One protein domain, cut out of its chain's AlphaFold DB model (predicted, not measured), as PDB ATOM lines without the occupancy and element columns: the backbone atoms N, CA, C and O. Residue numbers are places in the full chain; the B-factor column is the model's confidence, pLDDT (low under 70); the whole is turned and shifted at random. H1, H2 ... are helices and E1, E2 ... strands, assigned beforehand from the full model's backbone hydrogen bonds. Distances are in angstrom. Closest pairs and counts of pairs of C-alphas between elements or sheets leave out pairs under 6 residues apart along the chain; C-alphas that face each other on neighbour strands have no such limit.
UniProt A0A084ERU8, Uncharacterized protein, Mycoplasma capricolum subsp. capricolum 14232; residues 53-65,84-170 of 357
ATOM      1  N   ILE A  53     122.322 151.329 176.796       81.81
ATOM      2  CA  ILE A  53     122.564 152.754 176.984       81.81
ATOM      3  C   ILE A  53     122.064 153.171 178.365       81.81
ATOM      4  O   ILE A  53     121.007 152.708 178.802       81.81
ATOM      5  N   SER A  54     122.814 154.015 179.075       81.06
ATOM      6  CA  SER A  54     122.275 154.640 180.286       81.06
ATOM      7  C   SER A  54     121.332 155.792 179.939       81.06
ATOM      8  O   SER A  54     121.330 156.310 178.821       81.06
ATOM      9  N   ARG A  55     120.522 156.225 180.907       82.06
ATOM     10  CA  ARG A  55     119.668 157.410 180.735       82.06
ATOM     11  C   ARG A  55     120.481 158.689 180.554       82.06
ATOM     12  O   ARG A  55     120.112 159.506 179.715       82.06
ATOM     13  N   ASP A  56     121.613 158.805 181.244       78.94
ATOM     14  CA  ASP A  56     122.542 159.927 181.086       78.94
ATOM     15  C   ASP A  56     123.132 159.967 179.671       78.94
ATOM     16  O   ASP A  56     123.089 161.001 179.012       78.94
ATOM     17  N   GLU A  57     123.587 158.824 179.146       79.19
ATOM     18  CA  GLU A  57     124.060 158.721 177.760       79.19
ATOM     19  C   GLU A  57     122.959 159.044 176.759       79.19
ATOM     20  O   GLU A  57     123.189 159.759 175.785       79.19
ATOM     21  N   LEU A  58     121.750 158.524 176.981       86.19
ATOM     22  CA  LEU A  58     120.616 158.812 176.117       86.19
ATOM     23  C   LEU A  58     120.358 160.319 176.079       86.19
ATOM     24  O   LEU A  58     120.259 160.883 174.990       86.19
ATOM     25  N   LYS A  59     120.326 160.968 177.248       84.06
ATOM     26  CA  LYS A  59     120.152 162.415 177.404       84.06
ATOM     27  C   LYS A  59     121.242 163.201 176.687       84.06
ATOM     28  O   LYS A  59     120.921 164.161 175.989       84.06
ATOM     29  N   GLU A  60     122.501 162.796 176.817       80.75
ATOM     30  CA  GLU A  60     123.630 163.427 176.128       80.75
ATOM     31  C   GLU A  60     123.523 163.305 174.604       80.75
ATOM     32  O   GLU A  60     123.746 164.282 173.889       80.75
ATOM     33  N   ILE A  61     123.145 162.132 174.084       82.81
ATOM     34  CA  ILE A  61     123.078 161.900 172.636       82.81
ATOM     35  C   ILE A  61     121.920 162.664 171.994       82.81
ATOM     36  O   ILE A  61     122.117 163.285 170.946       82.81
ATOM     37  N   VAL A  62     120.729 162.637 172.605       85.31
ATOM     38  CA  VAL A  62     119.553 163.330 172.049       85.31
ATOM     39  C   VAL A  62     119.565 164.834 172.321       85.31
ATOM     40  O   VAL A  62     118.791 165.571 171.715       85.31
ATOM     41  N   SER A  63     120.430 165.312 173.221       78.75
ATOM     42  CA  SER A  63     120.651 166.744 173.395       78.75
ATOM     43  C   SER A  63     121.409 167.293 172.189       78.75
ATOM     44  O   SER A  63     122.477 166.799 171.823       78.75
ATOM     45  N   GLU A  64     120.859 168.318 171.540       61.09
ATOM     46  CA  GLU A  64     121.544 169.008 170.449       61.09
ATOM     47  C   GLU A  64     122.894 169.553 170.925       61.09
ATOM     48  O   GLU A  64     122.988 170.257 171.928       61.09
ATOM     49  N   THR A  65     123.940 169.232 170.168       51.22
ATOM     50  CA  THR A  65     125.122 170.083 170.097       51.22
ATOM     51  C   THR A  65     124.843 170.998 168.925       51.22
ATOM     52  O   THR A  65     124.800 170.532 167.788       51.22
ATOM     53  N   ASN A  84     132.985 165.949 173.266       61.88
ATOM     54  CA  ASN A  84     133.761 164.713 173.303       61.88
ATOM     55  C   ASN A  84     132.958 163.538 173.875       61.88
ATOM     56  O   ASN A  84     133.007 162.452 173.299       61.88
ATOM     57  N   HIS A  85     132.165 163.748 174.931       67.00
ATOM     58  CA  HIS A  85     131.351 162.691 175.549       67.00
ATOM     59  C   HIS A  85     130.237 162.193 174.620       67.00
ATOM     60  O   HIS A  85     130.092 160.990 174.408       67.00
ATOM     61  N   LYS A  86     129.520 163.103 173.950       74.69
ATOM     62  CA  LYS A  86     128.491 162.726 172.971       74.69
ATOM     63  C   LYS A  86     129.068 161.950 171.788       74.69
ATOM     64  O   LYS A  86     128.502 160.933 171.373       74.69
ATOM     65  N   ASN A  87     130.192 162.412 171.236       74.12
ATOM     66  CA  ASN A  87     130.884 161.720 170.149       74.12
ATOM     67  C   ASN A  87     131.343 160.329 170.589       74.12
ATOM     68  O   ASN A  87     131.214 159.360 169.840       74.12
ATOM     69  N   TYR A  88     131.836 160.228 171.819       71.25
ATOM     70  CA  TYR A  88     132.242 158.982 172.437       71.25
ATOM     71  C   TYR A  88     131.062 157.999 172.577       71.25
ATOM     72  O   TYR A  88     131.129 156.892 172.039       71.25
ATOM     73  N   ALA A  89     129.949 158.423 173.183       73.62
ATOM     74  CA  ALA A  89     128.753 157.600 173.376       73.62
ATOM     75  C   ALA A  89     128.122 157.169 172.037       73.62
ATOM     76  O   ALA A  89     127.776 156.005 171.831       73.62
ATOM     77  N   THR A  90     128.063 158.081 171.063       77.94
ATOM     78  CA  THR A  90     127.556 157.792 169.712       77.94
ATOM     79  C   THR A  90     128.436 156.769 168.988       77.94
ATOM     80  O   THR A  90     127.927 155.811 168.402       77.94
ATOM     81  N   ASN A  91     129.762 156.934 169.035       76.12
ATOM     82  CA  ASN A  91     130.699 155.991 168.422       76.12
ATOM     83  C   ASN A  91     130.676 154.628 169.120       76.12
ATOM     84  O   ASN A  91     130.751 153.605 168.440       76.12
ATOM     85  N   ARG A  92     130.501 154.601 170.446       77.31
ATOM     86  CA  ARG A  92     130.288 153.373 171.217       77.31
ATOM     87  C   ARG A  92     129.053 152.617 170.732       77.31
ATOM     88  O   ARG A  92     129.161 151.433 170.429       77.31
ATOM     89  N   LEU A  93     127.898 153.275 170.608       78.25
ATOM     90  CA  LEU A  93     126.667 152.625 170.136       78.25
ATOM     91  C   LEU A  93     126.788 152.124 168.693       78.25
ATOM     92  O   LEU A  93     126.352 151.016 168.391       78.25
ATOM     93  N   LYS A  94     127.435 152.898 167.814       79.62
ATOM     94  CA  LYS A  94     127.755 152.467 166.442       79.62
ATOM     95  C   LYS A  94     128.672 151.247 166.432       79.62
ATOM     96  O   LYS A  94     128.462 150.340 165.637       79.62
ATOM     97  N   ALA A  95     129.658 151.197 167.324       75.19
ATOM     98  CA  ALA A  95     130.547 150.051 167.454       75.19
ATOM     99  C   ALA A  95     129.803 148.814 167.982       75.19
ATOM    100  O   ALA A  95     129.947 147.733 167.425       75.19
ATOM    101  N   LEU A  96     128.946 148.964 168.996       75.62
ATOM    102  CA  LEU A  96     128.104 147.870 169.493       75.62
ATOM    103  C   LEU A  96     127.146 147.342 168.420       75.62
ATOM    104  O   LEU A  96     126.965 146.130 168.277       75.62
ATOM    105  N   ALA A  97     126.569 148.243 167.626       74.31
ATOM    106  CA  ALA A  97     125.761 147.859 166.482       74.31
ATOM    107  C   ALA A  97     126.600 147.108 165.442       74.31
ATOM    108  O   ALA A  97     126.189 146.031 165.026       74.31
ATOM    109  N   ALA A  98     127.791 147.605 165.088       73.31
ATOM    110  CA  ALA A  98     128.715 146.946 164.161       73.31
ATOM    111  C   ALA A  98     129.131 145.536 164.630       73.31
ATOM    112  O   ALA A  98     129.262 144.626 163.811       73.31
ATOM    113  N   ASP A  99     129.290 145.318 165.938       73.75
ATOM    114  CA  ASP A  99     129.606 143.992 166.480       73.75
ATOM    115  C   ASP A  99     128.447 142.991 166.364       73.75
ATOM    116  O   ASP A  99     128.678 141.785 166.239       73.75
ATOM    117  N   SER A 100     127.208 143.490 166.326       67.25
ATOM    118  CA  SER A 100     126.008 142.660 166.170       67.25
ATOM    119  C   SER A 100     125.914 142.006 164.781       67.25
ATOM    120  O   SER A 100     125.171 141.037 164.611       67.25
ATOM    121  N   PHE A 101     126.686 142.473 163.791       61.25
ATOM    122  CA  PHE A 101     126.727 141.889 162.448       61.25
ATOM    123  C   PHE A 101     127.529 140.581 162.426       61.25
ATOM    124  O   PHE A 101     128.640 140.489 162.948       61.25
ATOM    125  N   THR A 102     126.996 139.544 161.778       59.00
ATOM    126  CA  THR A 102     127.636 138.216 161.706       59.00
ATOM    127  C   THR A 102     128.785 138.141 160.694       59.00
ATOM    128  O   THR A 102     129.678 137.311 160.856       59.00
ATOM    129  N   LYS A 103     128.789 139.007 159.672       60.38
ATOM    130  CA  LYS A 103     129.819 139.137 158.624       60.38
ATOM    131  C   LYS A 103     130.071 140.616 158.313       60.38
ATOM    132  O   LYS A 103     129.270 141.466 158.689       60.38
ATOM    133  N   ASN A 104     131.180 140.921 157.631       70.06
ATOM    134  CA  ASN A 104     131.516 142.262 157.124       70.06
ATOM    135  C   ASN A 104     131.500 143.380 158.188       70.06
ATOM    136  O   ASN A 104     131.203 144.534 157.880       70.06
ATOM    137  N   LYS A 105     131.869 143.062 159.441       74.81
ATOM    138  CA  LYS A 105     131.862 144.008 160.576       74.81
ATOM    139  C   LYS A 105     132.624 145.306 160.290       74.81
ATOM    140  O   LYS A 105     132.161 146.375 160.669       74.81
ATOM    141  N   GLN A 106     133.750 145.230 159.573       79.50
ATOM    142  CA  GLN A 106     134.519 146.410 159.163       79.50
ATOM    143  C   GLN A 106     133.715 147.323 158.227       79.50
ATOM    144  O   GLN A 106     133.659 148.528 158.440       79.50
ATOM    145  N   GLN A 107     133.066 146.767 157.205       75.00
ATOM    146  CA  GLN A 107     132.252 147.540 156.266       75.00
ATOM    147  C   GLN A 107     131.008 148.126 156.952       75.00
ATOM    148  O   GLN A 107     130.640 149.276 156.696       75.00
ATOM    149  N   ALA A 108     130.390 147.361 157.859       73.50
ATOM    150  CA  ALA A 108     129.294 147.840 158.695       73.50
ATOM    151  C   ALA A 108     129.747 149.019 159.569       73.50
ATOM    152  O   ALA A 108     129.092 150.057 159.582       73.50
ATOM    153  N   TRP A 109     130.908 148.906 160.220       78.31
ATOM    154  CA  TRP A 109     131.518 149.990 160.987       78.31
ATOM    155  C   TRP A 109     131.766 151.247 160.136       78.31
ATOM    156  O   TRP A 109     131.349 152.340 160.517       78.31
ATOM    157  N   GLU A 110     132.375 151.104 158.954       79.62
ATOM    158  CA  GLU A 110     132.621 152.219 158.026       79.62
ATOM    159  C   GLU A 110     131.335 152.939 157.596       79.62
ATOM    160  O   GLU A 110     131.313 154.168 157.491       79.62
ATOM    161  N   SER A 111     130.252 152.184 157.414       73.94
ATOM    162  CA  SER A 111     128.936 152.720 157.059       73.94
ATOM    163  C   SER A 111     128.276 153.426 158.249       73.94
ATOM    164  O   SER A 111     127.836 154.571 158.140       73.94
ATOM    165  N   LEU A 112     128.275 152.787 159.423       77.94
ATOM    166  CA  LEU A 112     127.664 153.315 160.645       77.94
ATOM    167  C   LEU A 112     128.325 154.608 161.126       77.94
ATOM    168  O   LEU A 112     127.640 155.462 161.688       77.94
ATOM    169  N   LYS A 113     129.623 154.814 160.860       79.56
ATOM    170  CA  LYS A 113     130.298 156.092 161.149       79.56
ATOM    171  C   LYS A 113     129.563 157.287 160.537       79.56
ATOM    172  O   LYS A 113     129.413 158.294 161.224       79.56
ATOM    173  N   LYS A 114     129.054 157.150 159.309       77.81
ATOM    174  CA  LYS A 114     128.360 158.218 158.568       77.81
ATOM    175  C   LYS A 114     126.879 158.348 158.930       77.81
ATOM    176  O   LYS A 114     126.286 159.389 158.678       77.81
ATOM    177  N   ALA A 115     126.293 157.320 159.538       76.81
ATOM    178  CA  ALA A 115     124.878 157.316 159.870       76.81
ATOM    179  C   ALA A 115     124.550 158.236 161.056       76.81
ATOM    180  O   ALA A 115     125.311 158.349 162.023       76.81
ATOM    181  N   THR A 116     123.375 158.852 161.002       81.94
ATOM    182  CA  THR A 116     122.756 159.521 162.153       81.94
ATOM    183  C   THR A 116     121.963 158.509 162.975       81.94
ATOM    184  O   THR A 116     121.650 157.423 162.489       81.94
ATOM    185  N   ILE A 117     121.684 158.826 164.238       80.81
ATOM    186  CA  ILE A 117     121.001 157.929 165.172       80.81
ATOM    187  C   ILE A 117     119.688 158.568 165.622       80.81
ATOM    188  O   ILE A 117     119.668 159.734 166.003       80.81
ATOM    189  N   THR A 118     118.611 157.786 165.636       84.69
ATOM    190  CA  THR A 118     117.327 158.150 166.244       84.69
ATOM    191  C   THR A 118     116.896 157.062 167.226       84.69
ATOM    192  O   THR A 118     117.101 155.877 166.965       84.69
ATOM    193  N   PHE A 119     116.289 157.452 168.345       89.00
ATOM    194  CA  PHE A 119     115.804 156.526 169.367       89.00
ATOM    195  C   PHE A 119     114.281 156.516 169.411       89.00
ATOM    196  O   PHE A 119     113.650 157.559 169.277       89.00
ATOM    197  N   TYR A 120     113.690 155.350 169.652       87.94
ATOM    198  CA  TYR A 120     112.249 155.183 169.793       87.94
ATOM    199  C   TYR A 120     111.911 154.315 171.005       87.94
ATOM    200  O   TYR A 120     112.630 153.367 171.317       87.94
ATOM    201  N   LYS A 121     110.773 154.567 171.647       90.06
ATOM    202  CA  LYS A 121     110.153 153.653 172.620       90.06
ATOM    203  C   LYS A 121     108.900 153.018 172.026       90.06
ATOM    204  O   LYS A 121     108.282 153.570 171.114       90.06
ATOM    205  N   LYS A 122     108.514 151.858 172.551       86.69
ATOM    206  CA  LYS A 122     107.239 151.223 172.206       86.69
ATOM    207  C   LYS A 122     106.103 151.916 172.958       86.69
ATOM    208  O   LYS A 122     106.224 152.159 174.152       86.69
ATOM    209  N   VAL A 123     105.001 152.192 172.272       85.81
ATOM    210  CA  VAL A 123     103.777 152.767 172.841       85.81
ATOM    211  C   VAL A 123     102.555 152.004 172.343       85.81
ATOM    212  O   VAL A 123     102.620 151.277 171.349       85.81
ATOM    213  N   LYS A 124     101.423 152.145 173.039       85.75
ATOM    214  CA  LYS A 124     100.164 151.540 172.592       85.75
ATOM    215  C   LYS A 124      99.788 152.112 171.212       85.75
ATOM    216  O   LYS A 124      99.742 153.337 171.088       85.75
ATOM    217  N   PRO A 125      99.512 151.273 170.194       86.38
ATOM    218  CA  PRO A 125      99.104 151.761 168.883       86.38
ATOM    219  C   PRO A 125      97.840 152.617 168.965       86.38
ATOM    220  O   PRO A 125      96.905 152.298 169.703       86.38
ATOM    221  N   THR A 126      97.810 153.689 168.185       82.31
ATOM    222  CA  THR A 126      96.651 154.577 168.035       82.31
ATOM    223  C   THR A 126      96.313 154.739 166.556       82.31
ATOM    224  O   THR A 126      97.098 154.349 165.693       82.31
ATOM    225  N   ALA A 127      95.166 155.347 166.240       79.69
ATOM    226  CA  ALA A 127      94.781 155.622 164.852       79.69
ATOM    227  C   ALA A 127      95.819 156.482 164.099       79.69
ATOM    228  O   ALA A 127      95.984 156.329 162.895       79.69
ATOM    229  N   VAL A 128      96.545 157.347 164.817       79.12
ATOM    230  CA  VAL A 128      97.598 158.218 164.263       79.12
ATOM    231  C   VAL A 128      99.008 157.625 164.386       79.12
ATOM    232  O   VAL A 128      99.916 158.059 163.686       79.12
ATOM    233  N   ASN A 129      99.206 156.611 165.235       78.81
ATOM    234  CA  ASN A 129     100.467 155.886 165.401       78.81
ATOM    235  C   ASN A 129     100.215 154.376 165.355       78.81
ATOM    236  O   ASN A 129     100.250 153.677 166.372       78.81
ATOM    237  N   VAL A 130      99.947 153.879 164.150       73.19
ATOM    238  CA  VAL A 130      99.577 152.476 163.908       73.19
ATOM    239  C   VAL A 130     100.718 151.515 164.263       73.19
ATOM    240  O   VAL A 130     100.476 150.385 164.675       73.19
ATOM    241  N   LEU A 131     101.970 151.965 164.140       76.81
ATOM    242  CA  LEU A 131     103.143 151.138 164.423       76.81
ATOM    243  C   LEU A 131     103.457 151.037 165.923       76.81
ATOM    244  O   LEU A 131     104.179 150.125 166.322       76.81
ATOM    245  N   GLY A 132     102.923 151.943 166.751       83.94
ATOM    246  CA  GLY A 132     103.153 151.942 168.195       83.94
ATOM    247  C   GLY A 132     104.601 152.259 168.577       83.94
ATOM    248  O   GLY A 132     105.136 151.650 169.502       83.94
ATOM    249  N   TYR A 133     105.249 153.191 167.870       85.69
ATOM    250  CA  TYR A 133     106.585 153.689 168.224       85.69
ATOM    251  C   TYR A 133     106.571 155.207 168.372       85.69
ATOM    252  O   TYR A 133     106.004 155.902 167.535       85.69
ATOM    253  N   GLU A 134     107.200 155.720 169.422       88.50
ATOM    254  CA  GLU A 134     107.336 157.156 169.678       88.50
ATOM    255  C   GLU A 134     108.820 157.515 169.731       88.50
ATOM    256  O   GLU A 134     109.593 156.823 170.396       88.50
ATOM    257  N   GLU A 135     109.223 158.560 169.010       89.88
ATOM    258  CA  GLU A 135     110.604 159.051 169.011       89.88
ATOM    259  C   GLU A 135     110.961 159.646 170.377       89.88
ATOM    260  O   GLU A 135     110.204 160.433 170.944       89.88
ATOM    261  N   ILE A 136     112.131 159.281 170.897       89.94
ATOM    262  CA  ILE A 136     112.668 159.826 172.139       89.94
ATOM    263  C   ILE A 136     113.477 161.076 171.801       89.94
ATOM    264  O   ILE A 136     114.544 160.999 171.192       89.94
ATOM    265  N   LYS A 137     112.969 162.222 172.244       88.06
ATOM    266  CA  LYS A 137     113.598 163.541 172.116       88.06
ATOM    267  C   LYS A 137     114.120 164.034 173.460       88.06
ATOM    268  O   LYS A 137     113.705 163.522 174.505       88.06
ATOM    269  N   LYS A 138     114.978 165.057 173.449       83.25
ATOM    270  CA  LYS A 138     115.584 165.671 174.646       83.25
ATOM    271  C   LYS A 138     114.568 165.945 175.754       83.25
ATOM    272  O   LYS A 138     114.761 165.534 176.892       83.25
ATOM    273  N   GLU A 139     113.453 166.570 175.404       82.94
ATOM    274  CA  GLU A 139     112.365 166.957 176.301       82.94
ATOM    275  C   GLU A 139     111.562 165.777 176.879       82.94
ATOM    276  O   GLU A 139     110.756 165.957 177.797       82.94
ATOM    277  N   THR A 140     111.766 164.573 176.341       85.25
ATOM    278  CA  THR A 140     111.055 163.353 176.745       85.25
ATOM    279  C   THR A 140     111.906 162.384 177.560       85.25
ATOM    280  O   THR A 140     111.324 161.536 178.230       85.25
ATOM    281  N   VAL A 141     113.245 162.509 177.561       85.00
ATOM    282  CA  VAL A 141     114.144 161.554 178.249       85.00
ATOM    283  C   VAL A 141     113.846 161.478 179.745       85.00
ATOM    284  O   VAL A 141     113.615 160.390 180.269       85.00
ATOM    285  N   ASP A 142     113.746 162.630 180.411       83.44
ATOM    286  CA  ASP A 142     113.462 162.709 181.853       83.44
ATOM    287  C   ASP A 142     112.028 162.245 182.203       83.44
ATOM    288  O   ASP A 142     111.705 162.006 183.364       83.44
ATOM    289  N   LYS A 143     111.152 162.099 181.197       86.62
ATOM    290  CA  LYS A 143     109.759 161.635 181.337       86.62
ATOM    291  C   LYS A 143     109.585 160.155 180.979       86.62
ATOM    292  O   LYS A 143     108.462 159.656 181.010       86.62
ATOM    293  N   LEU A 144     110.656 159.455 180.594       86.62
ATOM    294  CA  LEU A 144     110.592 158.030 180.274       86.62
ATOM    295  C   LEU A 144     110.246 157.224 181.530       86.62
ATOM    296  O   LEU A 144     110.911 157.364 182.558       86.62
ATOM    297  N   GLU A 145     109.258 156.334 181.413       85.62
ATOM    298  CA  GLU A 145     108.816 155.419 182.475       85.62
ATOM    299  C   GLU A 145     110.014 154.739 183.149       85.62
ATOM    300  O   GLU A 145     110.921 154.261 182.465       85.62
ATOM    301  N   LYS A 146     110.054 154.709 184.486       80.88
ATOM    302  CA  LYS A 146     111.211 154.191 185.243       80.88
ATOM    303  C   LYS A 146     111.474 152.706 184.983       80.88
ATOM    304  O   LYS A 146     112.611 152.257 185.084       80.88
ATOM    305  N   ASP A 147     110.434 151.959 184.642       78.19
ATOM    306  CA  ASP A 147     110.455 150.536 184.318       78.19
ATOM    307  C   ASP A 147     110.601 150.250 182.814       78.19
ATOM    308  O   ASP A 147     110.611 149.081 182.422       78.19
ATOM    309  N   LEU A 148     110.784 151.277 181.971       84.19
ATOM    310  CA  LEU A 148     111.125 151.096 180.560       84.19
ATOM    311  C   LEU A 148     112.504 150.437 180.434       84.19
ATOM    312  O   LEU A 148     113.528 151.063 180.700       84.19
ATOM    313  N   LYS A 149     112.515 149.177 179.991       82.62
ATOM    314  CA  LYS A 149     113.734 148.358 179.842       82.62
ATOM    315  C   LYS A 149     114.337 148.391 178.446       82.62
ATOM    316  O   LYS A 149     115.514 148.092 178.290       82.62
ATOM    317  N   THR A 150     113.537 148.722 177.438       83.50
ATOM    318  CA  THR A 150     113.915 148.538 176.037       83.50
ATOM    319  C   THR A 150     113.552 149.762 175.214       83.50
ATOM    320  O   THR A 150     112.411 150.226 175.243       83.50
ATOM    321  N   ILE A 151     114.511 150.230 174.420       86.25
ATOM    322  CA  ILE A 151     114.324 151.239 173.379       86.25
ATOM    323  C   ILE A 151     114.856 150.709 172.043       86.25
ATOM    324  O   ILE A 151     115.597 149.729 171.988       86.25
ATOM    325  N   PHE A 152     114.479 151.353 170.947       82.69
ATOM    326  CA  PHE A 152     114.923 151.011 169.604       82.69
ATOM    327  C   PHE A 152     115.821 152.103 169.056       82.69
ATOM    328  O   PHE A 152     115.437 153.267 169.003       82.69
ATOM    329  N   LEU A 153     116.997 151.702 168.610       79.44
ATOM    330  CA  LEU A 153     117.969 152.524 167.919       79.44
ATOM    331  C   LEU A 153     117.784 152.348 166.413       79.44
ATOM    332  O   LEU A 153     117.790 151.223 165.919       79.44
ATOM    333  N   VAL A 154     117.643 153.437 165.672       77.19
ATOM    334  CA  VAL A 154     117.527 153.416 164.210       77.19
ATOM    335  C   VAL A 154     118.637 154.264 163.627       77.19
ATOM    336  O   VAL A 154     118.796 155.423 164.014       77.19
ATOM    337  N   PHE A 155     119.397 153.694 162.696       73.12
ATOM    338  CA  PHE A 155     120.381 154.455 161.945       73.12
ATOM    339  C   PHE A 155     119.716 155.073 160.717       73.12
ATOM    340  O   PHE A 155     118.898 154.437 160.054       73.12
ATOM    341  N   LYS A 156     120.047 156.326 160.408       72.62
ATOM    342  CA  LYS A 156     119.560 157.018 159.213       72.62
ATOM    343  C   LYS A 156     120.740 157.455 158.354       72.62
ATOM    344  O   LYS A 156     121.626 158.168 158.831       72.62
ATOM    345  N   ASP A 157     120.728 157.039 157.093       67.81
ATOM    346  CA  ASP A 157     121.677 157.460 156.056       67.81
ATOM    347  C   ASP A 157     120.898 158.187 154.954       67.81
ATOM    348  O   ASP A 157     119.961 157.627 154.385       67.81
ATOM    349  N   ASN A 158     121.222 159.458 154.693       67.38
ATOM    350  CA  ASN A 158     120.482 160.326 153.762       67.38
ATOM    351  C   ASN A 158     118.951 160.293 153.969       67.38
ATOM    352  O   ASN A 158     118.186 160.147 153.017       67.38
ATOM    353  N   ASN A 159     118.500 160.382 155.228       65.94
ATOM    354  CA  ASN A 159     117.091 160.294 155.650       65.94
ATOM    355  C   ASN A 159     116.380 158.960 155.357       65.94
ATOM    356  O   ASN A 159     115.180 158.845 155.600       65.94
ATOM    357  N   LYS A 160     117.097 157.934 154.891       64.19
ATOM    358  CA  LYS A 160     116.568 156.573 154.776       64.19
ATOM    359  C   LYS A 160     116.834 155.817 156.071       64.19
ATOM    360  O   LYS A 160     117.972 155.769 156.537       64.19
ATOM    361  N   GLU A 161     115.785 155.240 156.651       63.53
ATOM    362  CA  GLU A 161     115.904 154.405 157.848       63.53
ATOM    363  C   GLU A 161     116.581 153.068 157.517       63.53
ATOM    364  O   GLU A 161     116.243 152.401 156.536       63.53
ATOM    365  N   SER A 162     117.540 152.670 158.350       59.66
ATOM    366  CA  SER A 162     118.079 151.313 158.394       59.66
ATOM    367  C   SER A 162     117.197 150.401 159.251       59.66
ATOM    368  O   SER A 162     116.221 150.832 159.867       59.66
ATOM    369  N   GLU A 163     117.588 149.132 159.378       57.91
ATOM    370  CA  GLU A 163     117.006 148.253 160.393       57.91
ATOM    371  C   GLU A 163     117.201 148.804 161.819       57.91
ATOM    372  O   GLU A 163     118.144 149.557 162.093       57.91
ATOM    373  N   LYS A 164     116.278 148.430 162.716       66.62
ATOM    374  CA  LYS A 164     116.237 148.875 164.113       66.62
ATOM    375  C   LYS A 164     117.027 147.910 164.997       66.62
ATOM    376  O   LYS A 164     116.809 146.704 164.928       66.62
ATOM    377  N   LEU A 165     117.872 148.439 165.874       71.12
ATOM    378  CA  LEU A 165     118.547 147.679 166.920       71.12
ATOM    379  C   LEU A 165     117.787 147.837 168.238       71.12
ATOM    380  O   LEU A 165     117.523 148.949 168.689       71.12
ATOM    381  N   GLU A 166     117.442 146.719 168.866       74.62
ATOM    382  CA  GLU A 166     116.897 146.722 170.219       74.62
ATOM    383  C   GLU A 166     118.017 146.990 171.233       74.62
ATOM    384  O   GLU A 166     119.014 146.265 171.273       74.62
ATOM    385  N   VAL A 167     117.843 148.026 172.053       76.94
ATOM    386  CA  VAL A 167     118.813 148.483 173.050       76.94
ATOM    387  C   VAL A 167     118.172 148.442 174.431       76.94
ATOM    388  O   VAL A 167     117.058 148.923 174.630       76.94
ATOM    389  N   GLU A 168     118.886 147.875 175.395       82.19
ATOM    390  CA  GLU A 168     118.494 147.910 176.798       82.19
ATOM    391  C   GLU A 168     118.737 149.310 177.368       82.19
ATOM    392  O   GLU A 168     119.850 149.840 177.307       82.19
ATOM    393  N   LEU A 169     117.693 149.908 177.929       85.06
ATOM    394  CA  LEU A 169     117.809 151.142 178.686       85.06
ATOM    395  C   LEU A 169     118.148 150.777 180.130       85.06
ATOM    396  O   LEU A 169     117.324 150.183 180.828       85.06
ATOM    397  N   LEU A 170     119.363 151.112 180.568       83.62
ATOM    398  CA  LEU A 170     119.768 150.839 181.941       83.62
ATOM    399  C   LEU A 170     118.903 151.656 182.913       83.62
ATOM    400  O   LEU A 170     118.596 152.824 182.635       83.62
TER     401      LEU A 170
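This is residues 53 to 65 and 84 to 170 of the 357 residues of an uncharacterized protein of Mycoplasma capricolum subsp. capricolum 14232 (UniProt A0A084ERU8). A strongly twisted sheet of four antiparallel strands has helices H1 and H2 grazing it, while H3 folds back beside H2 as a helical hairpin near one end of the long axis. The loop of residues 123 to 132 between E1 and E2 reaches toward the other end, and the short H4 packs on H1, off the sheet. The printed part has 100 residues, with four named helices and four named strands in the order H1 H2 H3 E1 E2 H4 E3 E4. The sheet's order is E2 E1 E3 E4, all antiparallel, and the class is mixed, helices and strands. The whole is compact, with a radius of gyration of the C-alphas of 13.9 A and spans of 39 by 30 by 24 A.

H1, residues 55 to 62, begins at C-alpha 55 (119.668, 157.410, 180.735) and is 10.5 A long. H2, residues 84 to 99, is 22.2 A long, and H3, residues 105 to 114, is 14.8 A. E1 takes residues 116 to 122, 20.3 A. E2, residues 133 to 135, and H4, residues 138 to 141, are short. E3, residues 150 to 157, is 23.2 A long. E4, residues 160 to 169, is 24.6 A long, bends by 62 degrees at residue 163 and ends at C-alpha 169 (117.809, 151.142, 178.686).

E1 and E3 are inner strands, with N 118 and O 154 at 2.9 A. E1 pairs with E3 over residues 116 to 120 and with E2 over residues 120 to 122, where N 121 and O 134 are 2.8 A apart. The hairpin E3 and E4 has N 153 and O 165 at 2.8 A. E2, H4 and E3 form a split strand-helix-strand unit, two strands running the same way with E1 between them; its crossover is right-handed. H2 only grazes the sheet with residues 90 to 97, as does H1 with residues 55 to 62. H1 touches residues 85 to 90 of H2, about perpendicular at 83 degrees; the closest C-alphas, of Ile 61 and Lys 86, are 5.5 A apart. H2 and H3 touch, closest at the C-alphas of Ala 98 and Trp 109, 5.2 A; they run opposite ways at 36 degrees, only just a steep tilt. H4 touches H1, with the C-alphas of Lys 138 and Val 62 closest at 5.3 A. Each O i to N i+4 pair is within hydrogen-bond range in H1 and H2, and 5 of 6 in H3; H4 is too short for such a pair.

The C-alphas farthest apart, of Gln 106 and Ala 127, are 41.2 A apart. Residues 66 to 83 are not printed, and C-alphas 65 and 84 stand 10.7 A apart across this cut. Of the links printed whole, none is long. The mean pLDDT of the printed part is 77.6; residues 64 to 65, 84 to 85, 100 to 103 and 157 to 164 are under 70.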